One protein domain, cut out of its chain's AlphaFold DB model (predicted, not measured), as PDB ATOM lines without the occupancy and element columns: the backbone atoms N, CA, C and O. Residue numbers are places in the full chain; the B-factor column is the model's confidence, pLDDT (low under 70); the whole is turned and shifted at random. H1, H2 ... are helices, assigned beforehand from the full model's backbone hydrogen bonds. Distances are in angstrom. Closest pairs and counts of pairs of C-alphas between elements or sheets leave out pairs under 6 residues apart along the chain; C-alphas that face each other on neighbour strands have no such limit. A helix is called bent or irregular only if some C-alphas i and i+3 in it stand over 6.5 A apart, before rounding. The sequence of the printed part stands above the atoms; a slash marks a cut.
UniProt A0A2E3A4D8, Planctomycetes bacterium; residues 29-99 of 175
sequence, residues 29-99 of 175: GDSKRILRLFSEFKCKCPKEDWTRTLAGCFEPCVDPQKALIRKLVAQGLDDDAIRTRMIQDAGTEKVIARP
ATOM      1  N   GLY A  29     -14.332 -35.223 -43.821       65.88
ATOM      2  CA  GLY A  29     -14.485 -34.405 -42.613       65.88
ATOM      3  C   GLY A  29     -15.786 -34.664 -41.844       65.88
ATOM      4  O   GLY A  29     -15.759 -34.763 -40.616       65.88
ATOM      5  N   ASP A  30     -16.904 -34.880 -42.540       78.44
ATOM      6  CA  ASP A  30     -18.213 -35.076 -41.905       78.44
ATOM      7  C   ASP A  30     -18.309 -36.421 -41.200       78.44
ATOM      8  O   ASP A  30     -18.927 -36.540 -40.146       78.44
ATOM      9  N   SER A  31     -17.634 -37.435 -41.739       80.75
ATOM     10  CA  SER A  31     -17.561 -38.758 -41.113       80.75
ATOM     11  C   SER A  31     -16.859 -38.693 -39.752       80.75
ATOM     12  O   SER A  31     -17.363 -39.225 -38.762       80.75
ATOM     13  N   LYS A  32     -15.732 -37.970 -39.664       83.81
ATOM     14  CA  LYS A  32     -15.036 -37.733 -38.385       83.81
ATOM     15  C   LYS A  32     -15.897 -36.919 -37.423       83.81
ATOM     16  O   LYS A  32     -15.944 -37.223 -36.232       83.81
ATOM     17  N   ARG A  33     -16.604 -35.915 -37.943       83.19
ATOM     18  CA  ARG A  33     -17.501 -35.063 -37.162       83.19
ATOM     19  C   ARG A  33     -18.669 -35.851 -36.566       83.19
ATOM     20  O   ARG A  33     -18.930 -35.729 -35.373       83.19
ATOM     21  N   ILE A  34     -19.312 -36.718 -37.347       86.00
ATOM     22  CA  ILE A  34     -20.400 -37.593 -36.886       86.00
ATOM     23  C   ILE A  34     -19.912 -38.550 -35.798       86.00
ATOM     24  O   ILE A  34     -20.571 -38.688 -34.769       86.00
ATOM     25  N   LEU A  35     -18.749 -39.183 -35.987       85.88
ATOM     26  CA  LEU A  35     -18.177 -40.085 -34.982       85.88
ATOM     27  C   LEU A  35     -17.868 -39.352 -33.672       85.88
ATOM     28  O   LEU A  35     -18.156 -39.873 -32.593       85.88
ATOM     29  N   ARG A  36     -17.352 -38.118 -33.756       86.50
ATOM     30  CA  ARG A  36     -17.149 -37.268 -32.579       86.50
ATOM     31  C   ARG A  36     -18.479 -36.978 -31.881       86.50
ATOM     32  O   ARG A  36     -18.580 -37.206 -30.679       86.50
ATOM     33  N   LEU A  37     -19.516 -36.579 -32.620       85.50
ATOM     34  CA  LEU A  37     -20.844 -36.315 -32.054       85.50
ATOM     35  C   LEU A  37     -21.453 -37.573 -31.405       85.50
ATOM     36  O   LEU A  37     -22.011 -37.488 -30.317       85.50
ATOM     37  N   PHE A  38     -21.266 -38.764 -31.978       88.75
ATOM     38  CA  PHE A  38     -21.704 -40.019 -31.345       88.75
ATOM     39  C   PHE A  38     -20.998 -40.311 -30.014       88.75
ATOM     40  O   PHE A  38     -21.572 -40.960 -29.144       88.75
ATOM     41  N   SER A  39     -19.770 -39.832 -29.821       86.56
ATOM     42  CA  SER A  39     -19.095 -39.935 -28.522       86.56
ATOM     43  C   SER A  39     -19.562 -38.875 -27.516       86.56
ATOM     44  O   SER A  39     -19.433 -39.071 -26.311       86.56
ATOM     45  N   GLU A  40     -20.122 -37.764 -27.999       84.38
ATOM     46  CA  GLU A  40     -20.571 -36.641 -27.173       84.38
ATOM     47  C   GLU A  40     -21.999 -36.788 -26.656       84.38
ATOM     48  O   GLU A  40     -22.333 -36.146 -25.661       84.38
ATOM     49  N   PHE A  41     -22.829 -37.621 -27.283       86.62
ATOM     50  CA  PHE A  41     -24.216 -37.826 -26.874       86.62
ATOM     51  C   PHE A  41     -24.436 -39.217 -26.258       86.62
ATOM     52  O   PHE A  41     -23.844 -40.215 -26.674       86.62
ATOM     53  N   LYS A  42     -25.320 -39.280 -25.264       88.00
ATOM     54  CA  LYS A  42     -25.775 -40.487 -24.569       88.00
ATOM     55  C   LYS A  42     -26.945 -41.139 -25.299       88.00
ATOM     56  O   LYS A  42     -27.754 -40.458 -25.934       88.00
ATOM     57  N   CYS A  43     -27.040 -42.458 -25.171       85.44
ATOM     58  CA  CYS A  43     -28.137 -43.226 -25.735       85.44
ATOM     59  C   CYS A  43     -29.453 -42.975 -25.008       85.44
ATOM     60  O   CYS A  43     -29.551 -43.158 -23.794       85.44
ATOM     61  N   LYS A  44     -30.482 -42.617 -25.782       80.94
ATOM     62  CA  LYS A  44     -31.875 -42.556 -25.333       80.94
ATOM     63  C   LYS A  44     -32.528 -43.922 -25.545       80.94
ATOM     64  O   LYS A  44     -33.282 -44.123 -26.492       80.94
ATOM     65  N   CYS A  45     -32.220 -44.868 -24.668       81.31
ATOM     66  CA  CYS A  45     -32.815 -46.200 -24.690       81.31
ATOM     67  C   CYS A  45     -33.378 -46.539 -23.304       81.31
ATOM     68  O   CYS A  45     -32.676 -46.339 -22.312       81.31
ATOM     69  N   PRO A  46     -34.613 -47.068 -23.210       77.62
ATOM     70  CA  PRO A  46     -35.274 -47.337 -21.929       77.62
ATOM     71  C   PRO A  46     -34.573 -48.415 -21.092       77.62
ATOM     72  O   PRO A  46     -34.835 -48.525 -19.904       77.62
ATOM     73  N   LYS A  47     -33.692 -49.216 -21.700       73.88
ATOM     74  CA  LYS A  47     -32.877 -50.221 -21.005       73.88
ATOM     75  C   LYS A  47     -31.529 -49.693 -20.509       73.88
ATOM     76  O   LYS A  47     -30.916 -50.327 -19.660       73.88
ATOM     77  N   GLU A  48     -31.044 -48.584 -21.068       67.31
ATOM     78  CA  GLU A  48     -29.680 -48.091 -20.838       67.31
ATOM     79  C   GLU A  48     -29.616 -46.786 -20.033       67.31
ATOM     80  O   GLU A  48     -28.509 -46.364 -19.704       67.31
ATOM     81  N   ASP A  49     -30.748 -46.153 -19.692       73.69
ATOM     82  CA  ASP A  49     -30.866 -45.011 -18.761       73.69
ATOM     83  C   ASP A  49     -29.711 -43.987 -18.824       73.69
ATOM     84  O   ASP A  49     -29.185 -43.528 -17.809       73.69
ATOM     85  N   TRP A  50     -29.308 -43.586 -20.035       77.25
ATOM     86  CA  TRP A  50     -28.267 -42.569 -20.261       77.25
ATOM     87  C   TRP A  50     -26.865 -42.944 -19.740       77.25
ATOM     88  O   TRP A  50     -26.047 -42.064 -19.441       77.25
ATOM     89  N   THR A  51     -26.573 -44.239 -19.617       79.00
ATOM     90  CA  THR A  51     -25.284 -44.747 -19.122       79.00
ATOM     91  C   THR A  51     -24.220 -44.816 -20.216       79.00
ATOM     92  O   THR A  51     -23.074 -44.435 -19.975       79.00
ATOM     93  N   ARG A  52     -24.586 -45.239 -21.434       82.56
ATOM     94  CA  ARG A  52     -23.664 -45.371 -22.573       82.56
ATOM     95  C   ARG A  52     -23.791 -44.228 -23.574       82.56
ATOM     96  O   ARG A  52     -24.835 -43.585 -23.698       82.56
ATOM     97  N   THR A  53     -22.705 -43.971 -24.301       85.06
ATOM     98  CA  THR A  53     -22.681 -43.028 -25.427       85.06
ATOM     99  C   THR A  53     -23.210 -43.686 -26.697       85.06
ATOM    100  O   THR A  53     -23.138 -44.904 -26.845       85.06
ATOM    101  N   LEU A  54     -23.684 -42.884 -27.651       82.81
ATOM    102  CA  LEU A  54     -24.143 -43.348 -28.968       82.81
ATOM    103  C   LEU A  54     -23.088 -44.168 -29.724       82.81
ATOM    104  O   LEU A  54     -23.442 -45.048 -30.509       82.81
ATOM    105  N   ALA A  55     -21.802 -43.906 -29.486       83.19
ATOM    106  CA  ALA A  55     -20.699 -44.683 -30.047       83.19
ATOM    107  C   ALA A  55     -20.614 -46.117 -29.485       83.19
ATOM    108  O   ALA A  55     -20.183 -47.018 -30.198       83.19
ATOM    109  N   GLY A  56     -21.021 -46.332 -28.229       79.81
ATOM    110  CA  GLY A  56     -20.910 -47.615 -27.523       79.81
ATOM    111  C   GLY A  56     -22.224 -48.382 -27.378       79.81
ATOM    112  O   GLY A  56     -22.281 -49.352 -26.627       79.81
ATOM    113  N   CYS A  57     -23.281 -47.935 -28.048       82.12
ATOM    114  CA  CYS A  57     -24.627 -48.458 -27.877       82.12
ATOM    115  C   CYS A  57     -25.194 -48.869 -29.236       82.12
ATOM    116  O   CYS A  57     -25.201 -48.108 -30.213       82.12
ATOM    117  N   PHE A  58     -25.591 -50.136 -29.292       81.56
ATOM    118  CA  PHE A  58     -25.959 -50.869 -30.504       81.56
ATOM    119  C   PHE A  58     -27.427 -51.309 -30.479       81.56
ATOM    120  O   PHE A  58     -27.834 -52.144 -31.280       81.56
ATOM    121  N   GLU A  59     -28.221 -50.775 -29.548       83.00
ATOM    122  CA  GLU A  59     -29.646 -51.081 -29.477       83.00
ATOM    123  C   GLU A  59     -30.433 -50.371 -30.591       83.00
ATOM    124  O   GLU A  59     -30.154 -49.211 -30.890       83.00
ATOM    125  N   PRO A  60     -31.486 -50.996 -31.148       84.75
ATOM    126  CA  PRO A  60     -32.259 -50.423 -32.255       84.75
ATOM    127  C   PRO A  60     -33.008 -49.128 -31.886       84.75
ATOM    128  O   PRO A  60     -33.329 -48.317 -32.752       84.75
ATOM    129  N   CYS A  61     -33.257 -48.879 -30.595       84.00
ATOM    130  CA  CYS A  61     -33.850 -47.624 -30.110       84.00
ATOM    131  C   CYS A  61     -32.982 -46.392 -30.393       84.00
ATOM    132  O   CYS A  61     -33.499 -45.277 -30.419       84.00
ATOM    133  N   VAL A  62     -31.679 -46.580 -30.621       87.00
ATOM    134  CA  VAL A  62     -30.750 -45.480 -30.873       87.00
ATOM    135  C   VAL A  62     -30.668 -45.087 -32.351       87.00
ATOM    136  O   VAL A  62     -30.165 -44.010 -32.683       87.00
ATOM    137  N   ASP A  63     -31.150 -45.929 -33.263       86.75
ATOM    138  CA  ASP A  63     -31.027 -45.686 -34.702       86.75
ATOM    139  C   ASP A  63     -31.692 -44.378 -35.160       86.75
ATOM    140  O   ASP A  63     -31.048 -43.626 -35.901       86.75
ATOM    141  N   PRO A  64     -32.897 -44.006 -34.674       88.00
ATOM    142  CA  PRO A  64     -33.494 -42.703 -34.974       88.00
ATOM    143  C   PRO A  64     -32.624 -41.533 -34.494       88.00
ATOM    144  O   PRO A  64     -32.468 -40.536 -35.197       88.00
ATOM    145  N   GLN A  65     -31.998 -41.679 -33.325       86.50
ATOM    146  CA  GLN A  65     -31.127 -40.666 -32.730       86.50
ATOM    147  C   GLN A  65     -29.831 -40.494 -33.548       86.50
ATOM    148  O   GLN A  65     -29.406 -39.370 -33.826       86.50
ATOM    149  N   LYS A  66     -29.225 -41.598 -34.013       88.12
ATOM    150  CA  LYS A  66     -28.065 -41.571 -34.924       88.12
ATOM    151  C   LYS A  66     -28.425 -40.978 -36.284       88.12
ATOM    152  O   LYS A  66     -27.643 -40.203 -36.836       88.12
ATOM    153  N   ALA A  67     -29.594 -41.326 -36.822       89.38
ATOM    154  CA  ALA A  67     -30.091 -40.795 -38.086       89.38
ATOM    155  C   ALA A  67     -30.332 -39.280 -38.009       89.38
ATOM    156  O   ALA A  67     -29.966 -38.560 -38.938       89.38
ATOM    157  N   LEU A  68     -30.863 -38.787 -36.886       88.94
ATOM    158  CA  LEU A  68     -31.051 -37.358 -36.648       88.94
ATOM    159  C   LEU A  68     -29.717 -36.604 -36.674       88.94
ATOM    160  O   LEU A  68     -29.591 -35.638 -37.419       88.94
ATOM    161  N   ILE A  69     -28.694 -37.074 -35.952       88.56
ATOM    162  CA  ILE A  69     -27.361 -36.445 -35.961       88.56
ATOM    163  C   ILE A  69     -26.782 -36.410 -37.379       88.56
ATOM    164  O   ILE A  69     -26.310 -35.365 -37.821       88.56
ATOM    165  N   ARG A  70     -26.849 -37.524 -38.120       88.88
ATOM    166  CA  ARG A  70     -26.373 -37.579 -39.514       88.88
ATOM    167  C   ARG A  70     -27.093 -36.563 -40.394       88.88
ATOM    168  O   ARG A  70     -26.442 -35.863 -41.160       88.88
ATOM    169  N   LYS A  71     -28.414 -36.447 -40.243       89.06
ATOM    170  CA  LYS A  71     -29.232 -35.476 -40.974       89.06
ATOM    171  C   LYS A  71     -28.845 -34.037 -40.635       89.06
ATOM    172  O   LYS A  71     -28.713 -33.232 -41.546       89.06
ATOM    173  N   LEU A  72     -28.647 -33.710 -39.359       88.75
ATOM    174  CA  LEU A  72     -28.291 -32.350 -38.944       88.75
ATOM    175  C   LEU A  72     -26.874 -31.966 -39.402       88.75
ATOM    176  O   LEU A  72     -26.656 -30.831 -39.815       88.75
ATOM    177  N   VAL A  73     -25.931 -32.914 -39.401       88.25
ATOM    178  CA  VAL A  73     -24.597 -32.697 -39.983       88.25
ATOM    179  C   VAL A  73     -24.689 -32.493 -41.495       88.25
ATOM    180  O   VAL A  73     -24.083 -31.559 -42.006       88.25
ATOM    181  N   ALA A  74     -25.476 -33.312 -42.200       84.62
ATOM    182  CA  ALA A  74     -25.683 -33.171 -43.643       84.62
ATOM    183  C   ALA A  74     -26.370 -31.846 -44.025       84.62
ATOM    184  O   ALA A  74     -26.188 -31.353 -45.129       84.62
ATOM    185  N   GLN A  75     -27.138 -31.253 -43.109       85.69
ATOM    186  CA  GLN A  75     -27.727 -29.919 -43.263       85.69
ATOM    187  C   GLN A  75     -26.735 -28.775 -42.990       85.69
ATOM    188  O   GLN A  75     -27.126 -27.614 -43.055       85.69
ATOM    189  N   GLY A  76     -25.480 -29.077 -42.646       84.56
ATOM    190  CA  GLY A  76     -24.458 -28.068 -42.382       84.56
ATOM    191  C   GLY A  76     -24.630 -27.319 -41.058       84.56
ATOM    192  O   GLY A  76     -23.964 -26.305 -40.861       84.56
ATOM    193  N   LEU A  77     -25.480 -27.797 -40.138       84.88
ATOM    194  CA  LEU A  77     -25.623 -27.165 -38.821       84.88
ATOM    195  C   LEU A  77     -24.302 -27.238 -38.059       84.88
ATOM    196  O   LEU A  77     -23.552 -28.205 -38.206       84.88
ATOM    197  N   ASP A  78     -24.042 -26.249 -37.214       85.06
ATOM    198  CA  ASP A  78     -22.944 -26.218 -36.252       85.06
ATOM    199  C   ASP A  78     -23.194 -27.180 -35.077       85.06
ATOM    200  O   ASP A  78     -24.302 -27.666 -34.848       85.06
ATOM    201  N   ASP A  79     -22.137 -27.508 -34.333       85.25
ATOM    202  CA  ASP A  79     -22.221 -28.498 -33.256       85.25
ATOM    203  C   ASP A  79     -23.126 -28.044 -32.098       85.25
ATOM    204  O   ASP A  79     -23.783 -28.883 -31.472       85.25
ATOM    205  N   ASP A  80     -23.207 -26.736 -31.837       82.94
ATOM    206  CA  ASP A  80     -24.034 -26.176 -30.768       82.94
ATOM    207  C   ASP A  80     -25.519 -26.165 -31.156       82.94
ATOM    208  O   ASP A  80     -26.377 -26.526 -30.337       82.94
ATOM    209  N   ALA A  81     -25.853 -25.872 -32.417       84.62
ATOM    210  CA  ALA A  81     -27.217 -26.049 -32.911       84.62
ATOM    211  C   ALA A  81     -27.631 -27.526 -32.955       84.62
ATOM    212  O   ALA A  81     -28.756 -27.852 -32.562       84.62
ATOM    213  N   ILE A  82     -26.731 -28.438 -33.352       87.06
ATOM    214  CA  ILE A  82     -26.987 -29.887 -33.278       87.06
ATOM    215  C   ILE A  82     -27.294 -30.280 -31.834       87.06
ATOM    216  O   ILE A  82     -28.298 -30.938 -31.576       87.06
ATOM    217  N   ARG A  83     -26.482 -29.837 -30.872       85.31
ATOM    218  CA  ARG A  83     -26.686 -30.100 -29.441       85.31
ATOM    219  C   ARG A  83     -28.028 -29.582 -28.944       85.31
ATOM    220  O   ARG A  83     -28.765 -30.338 -28.316       85.31
ATOM    221  N   THR A  84     -28.372 -28.343 -29.273       86.38
ATOM    222  CA  THR A  84     -29.657 -27.734 -28.901       86.38
ATOM    223  C   THR A  84     -30.827 -28.535 -29.465       86.38
ATOM    224  O   THR A  84     -31.777 -28.856 -28.750       86.38
ATOM    225  N   ARG A  85     -30.733 -28.946 -30.735       85.75
ATOM    226  CA  ARG A  85     -31.770 -29.746 -31.387       85.75
ATOM    227  C   ARG A  85     -31.899 -31.140 -30.776       85.75
ATOM    228  O   ARG A  85     -33.014 -31.625 -30.607       85.75
ATOM    229  N   MET A  86     -30.779 -31.752 -30.403       86.88
ATOM    230  CA  MET A  86     -30.742 -33.050 -29.728       86.88
ATOM    231  C   MET A  86     -31.321 -32.983 -28.313       86.88
ATOM    232  O   MET A  86     -32.033 -33.901 -27.920       86.88
ATOM    233  N   ILE A  87     -31.069 -31.908 -27.556       88.06
ATOM    234  CA  ILE A  87     -31.706 -31.678 -26.247       88.06
ATOM    235  C   ILE A  87     -33.219 -31.535 -26.417       88.06
ATOM    236  O   ILE A  87     -33.977 -32.150 -25.669       88.06
ATOM    237  N   GLN A  88     -33.656 -30.758 -27.411       87.75
ATOM    238  CA  GLN A  88     -35.074 -30.527 -27.678       87.75
ATOM    239  C   GLN A  88     -35.811 -31.822 -28.052       87.75
ATOM    240  O   GLN A  88     -36.906 -32.063 -27.554       87.75
ATOM    241  N   ASP A  89     -35.205 -32.667 -28.889       85.81
ATOM    242  CA  ASP A  89     -35.762 -33.968 -29.287       85.81
ATOM    243  C   ASP A  89     -35.718 -35.002 -28.144       85.81
ATOM    244  O   ASP A  89     -36.654 -35.774 -27.908       85.81
ATOM    245  N   ALA A  90     -34.636 -34.992 -27.361       82.50
ATOM    246  CA  ALA A  90     -34.508 -35.853 -26.198       82.50
ATOM    247  C   ALA A  90     -35.472 -35.453 -25.070       82.50
ATOM    248  O   ALA A  90     -35.927 -36.339 -24.345       82.50
ATOM    249  N   GLY A  91     -35.784 -34.159 -24.948       82.88
ATOM    250  CA  GLY A  91     -36.517 -33.555 -23.835       82.88
ATOM    251  C   GLY A  91     -35.667 -33.377 -22.572       82.88
ATOM    252  O   GLY A  91     -36.203 -33.114 -21.500       82.88
ATOM    253  N   THR A  92     -34.347 -33.576 -22.658       79.38
ATOM    254  CA  THR A  92     -33.449 -33.533 -21.500       79.38
ATOM    255  C   THR A  92     -32.008 -33.227 -21.894       79.38
ATOM    256  O   THR A  92     -31.503 -33.725 -22.899       79.38
ATOM    257  N   GLU A  93     -31.306 -32.471 -21.050       81.19
ATOM    258  CA  GLU A  93     -29.862 -32.230 -21.180       81.19
ATOM    259  C   GLU A  93     -29.016 -33.469 -20.860       81.19
ATOM    260  O   GLU A  93     -27.853 -33.546 -21.255       81.19
ATOM    261  N   LYS A  94     -29.611 -34.498 -20.231       78.44
ATOM    262  CA  LYS A  94     -28.954 -35.791 -19.962       78.44
ATOM    263  C   LYS A  94     -28.509 -36.520 -21.230       78.44
ATOM    264  O   LYS A  94     -27.724 -37.459 -21.138       78.44
ATOM    265  N   VAL A  95     -28.975 -36.085 -22.401       81.25
ATOM    266  CA  VAL A  95     -28.497 -36.570 -23.696       81.25
ATOM    267  C   VAL A  95     -27.032 -36.211 -23.952       81.25
ATOM    268  O   VAL A  95     -26.417 -36.805 -24.825       81.25
ATOM    269  N   ILE A  96     -26.434 -35.280 -23.207       79.81
ATOM    270  CA  ILE A  96     -25.040 -34.870 -23.385       79.81
ATOM    271  C   ILE A  96     -24.126 -35.704 -22.474       79.81
ATOM    272  O   ILE A  96     -24.267 -35.711 -21.253       79.81
ATOM    273  N   ALA A  97     -23.158 -36.400 -23.072       71.62
ATOM    274  CA  ALA A  97     -22.125 -37.164 -22.372       71.62
ATOM    275  C   ALA A  97     -20.961 -36.285 -21.902       71.62
ATOM    276  O   ALA A  97     -20.427 -36.505 -20.817       71.62
ATOM    277  N   ARG A  98     -20.559 -35.300 -22.717       64.12
ATOM    278  CA  ARG A  98     -19.450 -34.390 -22.405       64.12
ATOM    279  C   ARG A  98     -19.964 -32.952 -22.251       64.12
ATOM    280  O   ARG A  98     -20.501 -32.406 -23.225       64.12
ATOM    281  N   PRO A  99     -19.784 -32.309 -21.079       54.88
ATOM    282  CA  PRO A  99     -20.101 -30.891 -20.936       54.88
ATOM    283  C   PRO A  99     -19.284 -30.106 -21.974       54.88
ATOM    284  O   PRO A  99     -18.090 -30.356 -22.148       54.88
TER     285      PRO A  99
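Overview. This is residues 29 to 99 of the 175 residues of a protein of Planctomycetes bacterium (UniProt A0A2E3A4D8). Three helices make a small, splayed bundle: the longest, H2, has H1 and H3 packed on it, both running opposite ways to it, and the three centres form a triangle. A long loop, residues 41 to 59, lies beyond the end where H1 stops and H2 starts, and after H3 residues 91 to 99 fold back toward the end of H1. The printed part has 71 residues, with H1, H2 and H3 in that order along the chain and no named strand; its class is all helix. It is compact, with a radius of gyration of the C-alphas of 11.0 A, and only just elongated, spanning 32 by 21 by 20 A.

Arrangement. H2, residues 60 to 74, touches H1, residues 29 to 40; their closest C-alphas, those of Arg 70 and Ile 34, are 6.5 A apart. This helical hairpin runs opposite ways at a steep tilt of 43 degrees. H3, residues 79 to 90, touches H2 with residues 82 to 86 alone, and H2 meets that touch with residues 69 to 73 alone; the closest C-alphas, those of Leu 72 and Ile 82, are 6.3 A apart. H2 and H3 form a second helical hairpin, opposite ways at a shallow tilt of 33 degrees, only just short of steep. H1 and H3 are near each other, with 6 pairs of C-alphas within 10 A. Every O i to N i+4 pair is within hydrogen-bond range in H1 and H3, and 9 of 11 are in H2.

Along the chain. H2 is 21.7 A from first to last C-alpha, beginning at C-alpha 60 (-32.259, -50.423, -32.255). It is irregular, but only just: C-alphas 61 and 64 are 6.9 A apart. H1 is 16.7 A long from C-alpha 29 (-14.485, -34.405, -42.613), and H3 is 16.0 A long, ending at C-alpha 90 (-34.508, -35.853, -26.198).

Size, cuts and confidence. The two C-alphas farthest apart, those of Gly 29 and Lys 47, are 32.5 A apart. The link from H1 to H2 is long, 19 residues, and that from H2 to H3 is tight, 4 residues. The printed part has no cut. Its mean pLDDT is 82.8; residues 29, 48 and 98 to 99 are under 70.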